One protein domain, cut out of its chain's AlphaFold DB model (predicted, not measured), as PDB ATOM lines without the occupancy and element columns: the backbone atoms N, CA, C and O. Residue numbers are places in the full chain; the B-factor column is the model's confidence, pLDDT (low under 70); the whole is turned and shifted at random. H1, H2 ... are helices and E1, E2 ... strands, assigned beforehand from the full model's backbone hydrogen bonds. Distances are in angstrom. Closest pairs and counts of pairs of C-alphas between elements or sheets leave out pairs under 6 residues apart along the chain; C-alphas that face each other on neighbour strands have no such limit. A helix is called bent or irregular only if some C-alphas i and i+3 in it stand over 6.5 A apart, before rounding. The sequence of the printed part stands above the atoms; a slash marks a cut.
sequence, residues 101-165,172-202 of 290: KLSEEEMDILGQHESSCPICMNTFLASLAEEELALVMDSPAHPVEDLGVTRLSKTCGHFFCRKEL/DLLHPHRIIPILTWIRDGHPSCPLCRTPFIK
ATOM      1  N   LYS A 101     -20.377 -60.749 140.190       95.69
ATOM      2  CA  LYS A 101     -21.118 -59.685 139.504       95.69
ATOM      3  C   LYS A 101     -20.704 -58.365 140.138       95.69
ATOM      4  O   LYS A 101     -20.630 -58.314 141.362       95.69
ATOM      5  N   LEU A 102     -20.379 -57.370 139.319       97.06
ATOM      6  CA  LEU A 102     -20.004 -56.048 139.809       97.06
ATOM      7  C   LEU A 102     -21.183 -55.087 139.728       97.06
ATOM      8  O   LEU A 102     -21.861 -55.069 138.703       97.06
ATOM      9  N   SER A 103     -21.387 -54.290 140.774       96.88
ATOM     10  CA  SER A 103     -22.343 -53.176 140.756       96.88
ATOM     11  C   SER A 103     -21.731 -51.907 140.147       96.88
ATOM     12  O   SER A 103     -20.515 -51.808 139.963       96.88
ATOM     13  N   GLU A 104     -22.573 -50.913 139.858       96.69
ATOM     14  CA  GLU A 104     -22.134 -49.587 139.397       96.69
ATOM     15  C   GLU A 104     -21.195 -48.915 140.413       96.69
ATOM     16  O   GLU A 104     -20.106 -48.467 140.054       96.69
ATOM     17  N   GLU A 105     -21.540 -48.963 141.703       97.56
ATOM     18  CA  GLU A 105     -20.712 -48.419 142.789       97.56
ATOM     19  C   GLU A 105     -19.318 -49.070 142.841       97.56
ATOM     20  O   GLU A 105     -18.302 -48.404 143.055       97.56
ATOM     21  N   GLU A 106     -19.234 -50.387 142.625       97.31
ATOM     22  CA  GLU A 106     -17.953 -51.098 142.588       97.31
ATOM     23  C   GLU A 106     -17.115 -50.703 141.367       97.31
ATOM     24  O   GLU A 106     -15.887 -50.605 141.462       97.31
ATOM     25  N   MET A 107     -17.759 -50.450 140.227       96.75
ATOM     26  CA  MET A 107     -17.100 -49.970 139.010       96.75
ATOM     27  C   MET A 107     -16.524 -48.560 139.184       96.75
ATOM     28  O   MET A 107     -15.413 -48.297 138.703       96.75
ATOM     29  N   ASP A 108     -17.223 -47.695 139.920       96.94
ATOM     30  CA  ASP A 108     -16.753 -46.363 140.312       96.94
ATOM     31  C   ASP A 108     -15.521 -46.431 141.211       96.94
ATOM     32  O   ASP A 108     -14.500 -45.798 140.928       96.94
ATOM     33  N   ILE A 109     -15.570 -47.258 142.260       97.69
ATOM     34  CA  ILE A 109     -14.443 -47.447 143.188       97.69
ATOM     35  C   ILE A 109     -13.197 -47.956 142.448       97.69
ATOM     36  O   ILE A 109     -12.069 -47.586 142.782       97.69
ATOM     37  N   LEU A 110     -13.384 -48.805 141.435       96.56
ATOM     38  CA  LEU A 110     -12.302 -49.363 140.623       96.56
ATOM     39  C   LEU A 110     -11.823 -48.416 139.508       96.56
ATOM     40  O   LEU A 110     -10.838 -48.735 138.834       96.56
ATOM     41  N   GLY A 111     -12.488 -47.272 139.307       96.94
ATOM     42  CA  GLY A 111     -12.158 -46.299 138.263       96.94
ATOM     43  C   GLY A 111     -12.349 -46.843 136.845       96.94
ATOM     44  O   GLY A 111     -11.644 -46.429 135.929       96.94
ATOM     45  N   GLN A 112     -13.252 -47.813 136.669       97.00
ATOM     46  CA  GLN A 112     -13.548 -48.449 135.379       97.00
ATOM     47  C   GLN A 112     -14.925 -48.045 134.830       97.00
ATOM     48  O   GLN A 112     -15.363 -48.603 133.827       97.00
ATOM     49  N   HIS A 113     -15.595 -47.074 135.450       94.56
ATOM     50  CA  HIS A 113     -16.941 -46.611 135.098       94.56
ATOM     51  C   HIS A 113     -17.119 -46.303 133.596       94.56
ATOM     52  O   HIS A 113     -18.061 -46.774 132.968       94.56
ATOM     53  N   GLU A 114     -16.166 -45.599 132.979       95.75
ATOM     54  CA  GLU A 114     -16.229 -45.214 131.555       95.75
ATOM     55  C   GLU A 114     -15.563 -46.217 130.599       95.75
ATOM     56  O   GLU A 114     -15.478 -45.983 129.392       95.75
ATOM     57  N   SER A 115     -15.049 -47.334 131.115       97.19
ATOM     58  CA  SER A 115     -14.375 -48.321 130.274       97.19
ATOM     59  C   SER A 115     -15.375 -49.201 129.513       97.19
ATOM     60  O   SER A 115     -16.554 -49.327 129.864       97.19
ATOM     61  N   SER A 116     -14.906 -49.789 128.415       96.31
ATOM     62  CA  SER A 116     -15.694 -50.678 127.568       96.31
ATOM     63  C   SER A 116     -15.148 -52.098 127.600       96.31
ATOM     64  O   SER A 116     -13.953 -52.343 127.783       96.31
ATOM     65  N   CYS A 117     -16.045 -53.061 127.418       95.94
ATOM     66  CA  CYS A 117     -15.663 -54.455 127.300       95.94
ATOM     67  C   CYS A 117     -14.860 -54.643 126.003       95.94
ATOM     68  O   CYS A 117     -15.378 -54.368 124.923       95.94
ATOM     69  N   PRO A 118     -13.633 -55.183 126.049       93.06
ATOM     70  CA  PRO A 118     -12.775 -55.269 124.867       93.06
ATOM     71  C   PRO A 118     -13.199 -56.350 123.872       93.06
ATOM     72  O   PRO A 118     -12.597 -56.466 122.809       93.06
ATOM     73  N   ILE A 119     -14.200 -57.166 124.216       90.12
ATOM     74  CA  ILE A 119     -14.751 -58.160 123.296       90.12
ATOM     75  C   ILE A 119     -15.941 -57.580 122.534       90.12
ATOM     76  O   ILE A 119     -16.003 -57.734 121.319       90.12
ATOM     77  N   CYS A 120     -16.865 -56.905 123.231       89.00
ATOM     78  CA  CYS A 120     -18.091 -56.370 122.631       89.00
ATOM     79  C   CYS A 120     -18.055 -54.892 122.275       89.00
ATOM     80  O   CYS A 120     -18.960 -54.408 121.607       89.00
ATOM     81  N   MET A 121     -17.042 -54.173 122.750       91.44
ATOM     82  CA  MET A 121     -16.919 -52.719 122.668       91.44
ATOM     83  C   MET A 121     -18.101 -51.945 123.276       91.44
ATOM     84  O   MET A 121     -18.148 -50.724 123.155       91.44
ATOM     85  N   ASN A 122     -19.018 -52.616 123.981       92.38
ATOM     86  CA  ASN A 122     -20.072 -51.965 124.747       92.38
ATOM     87  C   ASN A 122     -19.491 -51.377 126.036       92.38
ATOM     88  O   ASN A 122     -18.591 -51.968 126.647       92.38
ATOM     89  N   THR A 123     -20.012 -50.234 126.469       96.19
ATOM     90  CA  THR A 123     -19.622 -49.650 127.755       96.19
ATOM     91  C   THR A 123     -20.153 -50.512 128.897       96.19
ATOM     92  O   THR A 123     -21.194 -51.174 128.785       96.19
ATOM     93  N   PHE A 124     -19.431 -50.536 130.017       96.50
ATOM     94  CA  PHE A 124     -19.890 -51.298 131.178       96.50
ATOM     95  C   PHE A 124     -21.191 -50.736 131.758       96.50
ATOM     96  O   PHE A 124     -22.049 -51.518 132.153       96.50
ATOM     97  N   LEU A 125     -21.405 -49.419 131.678       96.25
ATOM     98  CA  LEU A 125     -22.666 -48.781 132.070       96.25
ATOM     99  C   LEU A 125     -23.849 -49.225 131.226       96.25
ATOM    100  O   LEU A 125     -24.900 -49.521 131.777       96.25
ATOM    101  N   ALA A 126     -23.682 -49.334 129.907       94.75
ATOM    102  CA  ALA A 126     -24.745 -49.863 129.062       94.75
ATOM    103  C   ALA A 126     -25.092 -51.308 129.453       94.75
ATOM    104  O   ALA A 126     -26.258 -51.677 129.483       94.75
ATOM    105  N   SER A 127     -24.088 -52.110 129.823       94.88
ATOM    106  CA  SER A 127     -24.308 -53.491 130.273       94.88
ATOM    107  C   SER A 127     -25.006 -53.574 131.642       94.88
ATOM    108  O   SER A 127     -25.776 -54.507 131.861       94.88
ATOM    109  N   LEU A 128     -24.745 -52.629 132.552       95.69
ATOM    110  CA  LEU A 128     -25.413 -52.539 133.859       95.69
ATOM    111  C   LEU A 128     -26.846 -52.011 133.730       95.69
ATOM    112  O   LEU A 128     -27.765 -52.625 134.256       95.69
ATOM    113  N   ALA A 129     -27.058 -50.948 132.952       94.69
ATOM    114  CA  ALA A 129     -28.388 -50.403 132.687       94.69
ATOM    115  C   ALA A 129     -29.322 -51.444 132.044       94.69
ATOM    116  O   ALA A 129     -30.519 -51.471 132.313       94.69
ATOM    117  N   GLU A 130     -28.781 -52.332 131.208       91.75
ATOM    118  CA  GLU A 130     -29.531 -53.461 130.658       91.75
ATOM    119  C   GLU A 130     -29.892 -54.518 131.710       91.75
ATOM    120  O   GLU A 130     -30.992 -55.064 131.650       91.75
ATOM    121  N   GLU A 131     -29.003 -54.812 132.667       93.69
ATOM    122  CA  GLU A 131     -29.309 -55.707 133.795       93.69
ATOM    123  C   GLU A 131     -30.438 -55.124 134.654       93.69
ATOM    124  O   GLU A 131     -31.404 -55.823 134.958       93.69
ATOM    125  N   GLU A 132     -30.367 -53.830 134.973       93.62
ATOM    126  CA  GLU A 132     -31.411 -53.123 135.718       93.62
ATOM    127  C   GLU A 132     -32.738 -53.088 134.959       93.62
ATOM    128  O   GLU A 132     -33.793 -53.367 135.527       93.62
ATOM    129  N   LEU A 133     -32.703 -52.803 133.655       91.81
ATOM    130  CA  LEU A 133     -33.902 -52.807 132.823       91.81
ATOM    131  C   LEU A 133     -34.520 -54.207 132.735       91.81
ATOM    132  O   LEU A 133     -35.741 -54.339 132.806       91.81
ATOM    133  N   ALA A 134     -33.702 -55.253 132.602       91.12
ATOM    134  CA  ALA A 134     -34.178 -56.632 132.572       91.12
ATOM    135  C   ALA A 134     -34.825 -57.044 133.901       91.12
ATOM    136  O   ALA A 134     -35.858 -57.713 133.879       91.12
ATOM    137  N   LEU A 135     -34.262 -56.597 135.029       91.31
ATOM    138  CA  LEU A 135     -34.831 -56.778 136.367       91.31
ATOM    139  C   LEU A 135     -36.169 -56.049 136.534       91.31
ATOM    140  O   LEU A 135     -37.092 -56.600 137.118       91.31
ATOM    141  N   VAL A 136     -36.298 -54.822 136.022       94.38
ATOM    142  CA  VAL A 136     -37.545 -54.039 136.124       94.38
ATOM    143  C   VAL A 136     -38.646 -54.603 135.226       94.38
ATOM    144  O   VAL A 136     -39.823 -54.556 135.579       94.38
ATOM    145  N   MET A 137     -38.275 -55.111 134.051       89.81
ATOM    146  CA  MET A 137     -39.226 -55.602 133.055       89.81
ATOM    147  C   MET A 137     -39.588 -57.084 133.226       89.81
ATOM    148  O   MET A 137     -40.422 -57.565 132.457       89.81
ATOM    149  N   ASP A 138     -38.960 -57.805 134.168       85.75
ATOM    150  CA  ASP A 138     -39.087 -59.262 134.360       85.75
ATOM    151  C   ASP A 138     -39.053 -60.029 133.023       85.75
ATOM    152  O   ASP A 138     -39.825 -60.961 132.778       85.75
ATOM    153  N   SER A 139     -38.195 -59.584 132.096       78.06
ATOM    154  CA  SER A 139     -38.220 -60.082 130.722       78.06
ATOM    155  C   SER A 139     -37.794 -61.553 130.698       78.06
ATOM    156  O   SER A 139     -36.638 -61.853 130.999       78.06
ATOM    157  N   PRO A 140     -38.663 -62.492 130.273       78.19
ATOM    158  CA  PRO A 140     -38.330 -63.915 130.246       78.19
ATOM    159  C   PRO A 140     -37.310 -64.265 129.153       78.19
ATOM    160  O   PRO A 140     -36.929 -65.426 129.020       78.19
ATOM    161  N   ALA A 141     -36.900 -63.293 128.330       79.31
ATOM    162  CA  ALA A 141     -36.012 -63.521 127.199       79.31
ATOM    163  C   ALA A 141     -34.588 -63.894 127.631       79.31
ATOM    164  O   ALA A 141     -33.944 -64.691 126.943       79.31
ATOM    165  N   HIS A 142     -34.099 -63.345 128.750       78.06
ATOM    166  CA  HIS A 142     -32.722 -63.548 129.196       78.06
ATOM    167  C   HIS A 142     -32.645 -63.847 130.696       78.06
ATOM    168  O   HIS A 142     -33.208 -63.095 131.492       78.06
ATOM    169  N   PRO A 143     -31.925 -64.911 131.095       87.06
ATOM    170  CA  PRO A 143     -31.638 -65.155 132.497       87.06
ATOM    171  C   PRO A 143     -30.822 -63.990 133.071       87.06
ATOM    172  O   PRO A 143     -29.788 -63.605 132.521       87.06
ATOM    173  N   VAL A 144     -31.278 -63.433 134.192       87.44
ATOM    174  CA  VAL A 144     -30.640 -62.282 134.855       87.44
ATOM    175  C   VAL A 144     -29.193 -62.607 135.248       87.44
ATOM    176  O   VAL A 144     -28.329 -61.733 135.278       87.44
ATOM    177  N   GLU A 145     -28.876 -63.871 135.525       87.81
ATOM    178  CA  GLU A 145     -27.529 -64.357 135.840       87.81
ATOM    179  C   GLU A 145     -26.491 -64.141 134.720       87.81
ATOM    180  O   GLU A 145     -25.300 -63.969 135.027       87.81
ATOM    181  N   ASP A 146     -26.942 -64.065 133.464       90.06
ATOM    182  CA  ASP A 146     -26.107 -63.870 132.272       90.06
ATOM    183  C   ASP A 146     -26.000 -62.386 131.857       90.06
ATOM    184  O   ASP A 146     -25.329 -62.058 130.877       90.06
ATOM    185  N   LEU A 147     -26.599 -61.464 132.618       92.75
ATOM    186  CA  LEU A 147     -26.484 -60.013 132.427       92.75
ATOM    187  C   LEU A 147     -25.501 -59.373 133.420       92.75
ATOM    188  O   LEU A 147     -25.077 -59.995 134.399       92.75
ATOM    189  N   GLY A 148     -25.102 -58.135 133.120       94.62
ATOM    190  CA  GLY A 148     -24.213 -57.327 133.953       94.62
ATOM    191  C   GLY A 148     -22.732 -57.407 133.581       94.62
ATOM    192  O   GLY A 148     -22.342 -57.777 132.464       94.62
ATOM    193  N   VAL A 149     -21.880 -57.047 134.542       96.56
ATOM    194  CA  VAL A 149     -20.419 -56.977 134.387       96.56
ATOM    195  C   VAL A 149     -19.747 -57.958 135.339       96.56
ATOM    196  O   VAL A 149     -20.176 -58.169 136.472       96.56
ATOM    197  N   THR A 150     -18.677 -58.597 134.874       96.75
ATOM    198  CA  THR A 150     -17.890 -59.519 135.686       96.75
ATOM    199  C   THR A 150     -16.406 -59.214 135.642       96.75
ATOM    200  O   THR A 150     -15.864 -58.744 134.641       96.75
ATOM    201  N   ARG A 151     -15.737 -59.536 136.750       96.88
ATOM    202  CA  ARG A 151     -14.293 -59.438 136.910       96.88
ATOM    203  C   ARG A 151     -13.692 -60.811 137.151       96.88
ATOM    204  O   ARG A 151     -14.125 -61.545 138.036       96.88
ATOM    205  N   LEU A 152     -12.607 -61.112 136.445       96.00
ATOM    206  CA  LEU A 152     -11.817 -62.329 136.648       96.00
ATOM    207  C   LEU A 152     -10.936 -62.230 137.908       96.00
ATOM    208  O   LEU A 152      -9.707 -62.238 137.829       96.00
ATOM    209  N   SER A 153     -11.559 -62.108 139.081       93.38
ATOM    210  CA  SER A 153     -10.894 -61.827 140.364       93.38
ATOM    211  C   SER A 153      -9.874 -62.892 140.782       93.38
ATOM    212  O   SER A 153      -8.853 -62.565 141.381       93.38
ATOM    213  N   LYS A 154     -10.109 -64.160 140.427       93.12
ATOM    214  CA  LYS A 154      -9.230 -65.291 140.781       93.12
ATOM    215  C   LYS A 154      -7.930 -65.345 139.962       93.12
ATOM    216  O   LYS A 154      -6.959 -65.985 140.385       93.12
ATOM    217  N   THR A 155      -7.901 -64.708 138.789       93.25
ATOM    218  CA  THR A 155      -6.808 -64.857 137.817       93.25
ATOM    219  C   THR A 155      -6.130 -63.537 137.492       93.25
ATOM    220  O   THR A 155      -5.177 -63.172 138.174       93.25
ATOM    221  N   CYS A 156      -6.585 -62.840 136.454       95.25
ATOM    222  CA  CYS A 156      -5.922 -61.670 135.883       95.25
ATOM    223  C   CYS A 156      -6.628 -60.343 136.185       95.25
ATOM    224  O   CYS A 156      -6.106 -59.293 135.841       95.25
ATOM    225  N   GLY A 157      -7.820 -60.367 136.786       95.75
ATOM    226  CA  GLY A 157      -8.538 -59.158 137.193       95.75
ATOM    227  C   GLY A 157      -9.166 -58.335 136.064       95.75
ATOM    228  O   GLY A 157      -9.714 -57.283 136.365       95.75
ATOM    229  N   HIS A 158      -9.116 -58.799 134.811       97.56
ATOM    230  CA  HIS A 158      -9.783 -58.164 133.670       97.56
ATOM    231  C   HIS A 158     -11.315 -58.176 133.793       97.56
ATOM    232  O   HIS A 158     -11.887 -59.095 134.392       97.56
ATOM    233  N   PHE A 159     -11.941 -57.167 133.186       97.50
ATOM    234  CA  PHE A 159     -13.378 -56.895 133.217       97.50
ATOM    235  C   PHE A 159     -14.024 -57.227 131.874       97.50
ATOM    236  O   PHE A 159     -13.457 -56.935 130.819       97.50
ATOM    237  N   PHE A 160     -15.212 -57.823 131.916       96.81
ATOM    238  CA  PHE A 160     -15.981 -58.201 130.733       96.81
ATOM    239  C   PHE A 160     -17.481 -58.085 131.013       96.81
ATOM    240  O   PHE A 160     -17.922 -58.291 132.144       96.81
ATOM    241  N   CYS A 161     -18.276 -57.805 129.982       95.62
ATOM    242  CA  CYS A 161     -19.726 -57.960 130.076       95.62
ATOM    243  C   CYS A 161     -20.088 -59.454 130.125       95.62
ATOM    244  O   CYS A 161     -19.454 -60.280 129.460       95.62
ATOM    245  N   ARG A 162     -21.117 -59.803 130.897       94.00
ATOM    246  CA  ARG A 162     -21.696 -61.155 130.918       94.00
ATOM    247  C   ARG A 162     -22.629 -61.404 129.742       94.00
ATOM    248  O   ARG A 162     -22.708 -62.545 129.295       94.00
ATOM    249  N   LYS A 163     -23.247 -60.326 129.240       85.25
ATOM    250  CA  LYS A 163     -24.309 -60.338 128.234       85.25
ATOM    251  C   LYS A 163     -24.001 -61.300 127.100       85.25
ATOM    252  O   LYS A 163     -23.122 -61.028 126.281       85.25
ATOM    253  N   GLU A 164     -24.791 -62.361 127.015       69.06
ATOM    254  CA  GLU A 164     -24.962 -63.097 125.776       69.06
ATOM    255  C   GLU A 164     -25.732 -62.189 124.821       69.06
ATOM    256  O   GLU A 164     -26.913 -61.920 125.030       69.06
ATOM    257  N   LEU A 165     -25.043 -61.613 123.825       55.78
ATOM    258  CA  LEU A 165     -25.729 -60.968 122.709       55.78
ATOM    259  C   LEU A 165     -26.550 -62.069 122.055       55.78
ATOM    260  O   LEU A 165     -26.024 -62.906 121.322       55.78
ATOM    261  N   ASP A 172     -29.286 -59.774 113.107       55.62
ATOM    262  CA  ASP A 172     -27.853 -60.044 113.297       55.62
ATOM    263  C   ASP A 172     -27.291 -61.164 112.406       55.62
ATOM    264  O   ASP A 172     -26.113 -61.513 112.511       55.62
ATOM    265  N   LEU A 173     -28.098 -61.736 111.507       64.62
ATOM    266  CA  LEU A 173     -27.633 -62.737 110.539       64.62
ATOM    267  C   LEU A 173     -26.655 -62.162 109.496       64.62
ATOM    268  O   LEU A 173     -25.963 -62.933 108.832       64.62
ATOM    269  N   LEU A 174     -26.562 -60.832 109.365       68.81
ATOM    270  CA  LEU A 174     -25.653 -60.179 108.416       68.81
ATOM    271  C   LEU A 174     -24.243 -59.887 108.961       68.81
ATOM    272  O   LEU A 174     -23.355 -59.596 108.162       68.81
ATOM    273  N   HIS A 175     -23.993 -59.990 110.272       64.19
ATOM    274  CA  HIS A 175     -22.679 -59.682 110.861       64.19
ATOM    275  C   HIS A 175     -22.117 -60.868 111.663       64.19
ATOM    276  O   HIS A 175     -22.141 -60.858 112.893       64.19
ATOM    277  N   PRO A 176     -21.558 -61.897 110.995       56.44
ATOM    278  CA  PRO A 176     -21.045 -63.110 111.641       56.44
ATOM    279  C   PRO A 176     -19.768 -62.902 112.473       56.44
ATOM    280  O   PRO A 176     -19.326 -63.830 113.145       56.44
ATOM    281  N   HIS A 177     -19.188 -61.698 112.507       59.28
ATOM    282  CA  HIS A 177     -18.079 -61.353 113.410       59.28
ATOM    283  C   HIS A 177     -18.565 -61.032 114.832       59.28
ATOM    284  O   HIS A 177     -18.071 -60.113 115.487       59.28
ATOM    285  N   ARG A 178     -19.555 -61.806 115.291       57.81
ATOM    286  CA  ARG A 178     -20.223 -61.668 116.579       57.81
ATOM    287  C   ARG A 178     -19.216 -61.847 117.701       57.81
ATOM    288  O   ARG A 178     -18.782 -62.947 118.016       57.81
ATOM    289  N   ILE A 179     -18.850 -60.712 118.267       68.06
ATOM    290  CA  ILE A 179     -18.582 -60.499 119.680       68.06
ATOM    291  C   ILE A 179     -19.033 -61.704 120.527       68.06
ATOM    292  O   ILE A 179     -20.230 -61.941 120.696       68.06
ATOM    293  N   ILE A 180     -18.069 -62.455 121.056       78.75
ATOM    294  CA  ILE A 180     -18.332 -63.612 121.914       78.75
ATOM    295  C   ILE A 180     -18.258 -63.140 123.372       78.75
ATOM    296  O   ILE A 180     -17.193 -62.706 123.813       78.75
ATOM    297  N   PRO A 181     -19.342 -63.207 124.154       86.25
ATOM    298  CA  PRO A 181     -19.302 -62.868 125.574       86.25
ATOM    299  C   PRO A 181     -18.273 -63.716 126.316       86.25
ATOM    300  O   PRO A 181     -17.998 -64.855 125.934       86.25
ATOM    301  N   ILE A 182     -17.761 -63.222 127.447       92.81
ATOM    302  CA  ILE A 182     -16.810 -64.005 128.250       92.81
ATOM    303  C   ILE A 182     -17.413 -65.332 128.735       92.81
ATOM    304  O   ILE A 182     -16.696 -66.321 128.869       92.81
ATOM    305  N   LEU A 183     -18.729 -65.373 128.974       91.25
ATOM    306  CA  LEU A 183     -19.422 -66.584 129.407       91.25
ATOM    307  C   LEU A 183     -19.452 -67.630 128.298       91.25
ATOM    308  O   LEU A 183     -19.061 -68.767 128.544       91.25
ATOM    309  N   THR A 184     -19.834 -67.245 127.080       89.75
ATOM    310  CA  THR A 184     -19.796 -68.124 125.905       89.75
ATOM    311  C   THR A 184     -18.367 -68.585 125.628       89.75
ATOM    312  O   THR A 184     -18.136 -69.777 125.495       89.75
ATOM    313  N   TRP A 185     -17.378 -67.689 125.719       91.44
ATOM    314  CA  TRP A 185     -15.960 -68.039 125.590       91.44
ATOM    315  C   TRP A 185     -15.523 -69.138 126.575       91.44
ATOM    316  O   TRP A 185     -14.856 -70.100 126.200       91.44
ATOM    317  N   ILE A 186     -15.924 -69.031 127.846       91.81
ATOM    318  CA  ILE A 186     -15.629 -70.045 128.867       91.81
ATOM    319  C   ILE A 186     -16.423 -71.341 128.607       91.81
ATOM    320  O   ILE A 186     -15.870 -72.433 128.753       91.81
ATOM    321  N   ARG A 187     -17.699 -71.240 128.206       90.75
ATOM    322  CA  ARG A 187     -18.590 -72.377 127.893       90.75
ATOM    323  C   ARG A 187     -18.109 -73.176 126.674       90.75
ATOM    324  O   ARG A 187     -18.178 -74.402 126.709       90.75
ATOM    325  N   ASP A 188     -17.533 -72.504 125.679       88.69
ATOM    326  CA  ASP A 188     -16.908 -73.102 124.489       88.69
ATOM    327  C   ASP A 188     -15.615 -73.869 124.821       88.69
ATOM    328  O   ASP A 188     -15.021 -74.541 123.974       88.69
ATOM    329  N   GLY A 189     -15.187 -73.820 126.085       87.12
ATOM    330  CA  GLY A 189     -14.055 -74.576 126.591       87.12
ATOM    331  C   GLY A 189     -12.719 -73.885 126.359       87.12
ATOM    332  O   GLY A 189     -11.684 -74.541 126.480       87.12
ATOM    333  N   HIS A 190     -12.707 -72.582 126.058       90.94
ATOM    334  CA  HIS A 190     -11.466 -71.822 126.039       90.94
ATOM    335  C   HIS A 190     -10.950 -71.662 127.478       90.94
ATOM    336  O   HIS A 190     -11.608 -71.027 128.304       90.94
ATOM    337  N   PRO A 191      -9.767 -72.202 127.821       90.06
ATOM    338  CA  PRO A 191      -9.318 -72.267 129.209       90.06
ATOM    339  C   PRO A 191      -8.640 -70.978 129.689       90.06
ATOM    340  O   PRO A 191      -8.188 -70.931 130.831       90.06
ATOM    341  N   SER A 192      -8.542 -69.937 128.854       93.25
ATOM    342  CA  SER A 192      -7.748 -68.736 129.133       93.25
ATOM    343  C   SER A 192      -8.470 -67.426 128.836       93.25
ATOM    344  O   SER A 192      -9.252 -67.341 127.891       93.25
ATOM    345  N   CYS A 193      -8.122 -66.374 129.580       95.06
ATOM    346  CA  CYS A 193      -8.615 -65.016 129.368       95.06
ATOM    347  C   CYS A 193      -8.273 -64.498 127.951       95.06
ATOM    348  O   CYS A 193      -7.104 -64.564 127.565       95.06
ATOM    349  N   PRO A 194      -9.225 -63.907 127.206       93.50
ATOM    350  CA  PRO A 194      -8.987 -63.443 125.835       93.50
ATOM    351  C   PRO A 194      -7.980 -62.283 125.731       93.50
ATOM    352  O   PRO A 194      -7.316 -62.144 124.710       93.50
ATOM    353  N   LEU A 195      -7.808 -61.481 126.791       94.12
ATOM    354  CA  LEU A 195      -6.883 -60.337 126.795       94.12
ATOM    355  C   LEU A 195      -5.430 -60.725 127.066       94.12
ATOM    356  O   LEU A 195      -4.518 -60.297 126.368       94.12
ATOM    357  N   CYS A 196      -5.206 -61.521 128.109       95.19
ATOM    358  CA  CYS A 196      -3.859 -61.801 128.615       95.19
ATOM    359  C   CYS A 196      -3.458 -63.270 128.515       95.19
ATOM    360  O   CYS A 196      -2.369 -63.632 128.953       95.19
ATOM    361  N   ARG A 197      -4.343 -64.129 127.993       92.56
ATOM    362  CA  ARG A 197      -4.135 -65.578 127.856       92.56
ATOM    363  C   ARG A 197      -3.784 -66.286 129.173       92.56
ATOM    364  O   ARG A 197      -3.256 -67.392 129.161       92.56
ATOM    365  N   THR A 198      -4.093 -65.671 130.318       92.75
ATOM    366  CA  THR A 198      -3.929 -66.302 131.636       92.75
ATOM    367  C   THR A 198      -5.011 -67.372 131.812       92.75
ATOM    368  O   THR A 198      -6.184 -67.053 131.586       92.75
ATOM    369  N   PRO A 199      -4.665 -68.614 132.200       92.69
ATOM    370  CA  PRO A 199      -5.644 -69.681 132.379       92.69
ATOM    371  C   PRO A 199      -6.633 -69.350 133.505       92.69
ATOM    372  O   PRO A 199      -6.239 -68.804 134.536       92.69
ATOM    373  N   PHE A 200      -7.915 -69.679 133.314       91.94
ATOM    374  CA  PHE A 200      -8.980 -69.451 134.297       91.94
ATOM    375  C   PHE A 200      -8.836 -70.347 135.529       91.94
ATOM    376  O   PHE A 200      -9.054 -69.912 136.660       91.94
ATOM    377  N   ILE A 201      -8.450 -71.601 135.300       89.81
ATOM    378  CA  ILE A 201      -8.208 -72.595 136.338       89.81
ATOM    379  C   ILE A 201      -6.698 -72.663 136.522       89.81
ATOM    380  O   ILE A 201      -5.975 -73.171 135.665       89.81
ATOM    381  N   LYS A 202      -6.203 -72.124 137.639       84.44
ATOM    382  CA  LYS A 202      -4.836 -72.421 138.071       84.44
ATOM    383  C   LYS A 202      -4.836 -73.897 138.443       84.44
ATOM    384  O   LYS A 202      -5.533 -74.261 139.387       84.44
TER     385      LYS A 202
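This is residues 101 to 165 and 172 to 202 of the 290 residues of an uncharacterized protein of Heterobasidion irregulare (strain TC 32-1) (UniProt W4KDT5). With little regular structure, long loops surround a small strand hairpin, E1 and E2, from which helix H2 runs outward; H3 packs on E2, and H1 lies farthest from the middle. The printed part has 96 residues, 32 in named elements, mostly helix, ordered H1, H2, E1, E2, H3. It is compact, radius of gyration of the C-alphas 13.5 A, and flat, spanning 38 by 38 by 20 A.

E1 is residues 149 to 151, E2 159 to 161. H2, residues 124 to 137, is 19.9 A long. H1, 104 to 109, begins at C-alpha (-22.134, -49.587, 139.397); H3, 182 to 187, ends at (-18.590, -72.377, 127.893).

E1 and E2 form an antiparallel hairpin; N 150 and O 160, 2.8 A apart, are within hydrogen-bond range. The closest C-alphas of H2 and E2, Ser 127 and Cys 161, are 6.4 A apart; those of E2 and H3, Phe 160 and Ile 182, 6.4 A. H1 and H2 are close but not clearly touching, C-alphas 104 and 128 being 7.1 A apart. In H1, H2 and H3 every O i to N i+4 pair is within range.

Residues 166 to 171 are cut out, a 9.7 A gap between C-alphas 165 and 172. Links H1 to H2 and H2 to E1 are long. Residues 164 to 165 and 172 to 179 have pLDDT under 70.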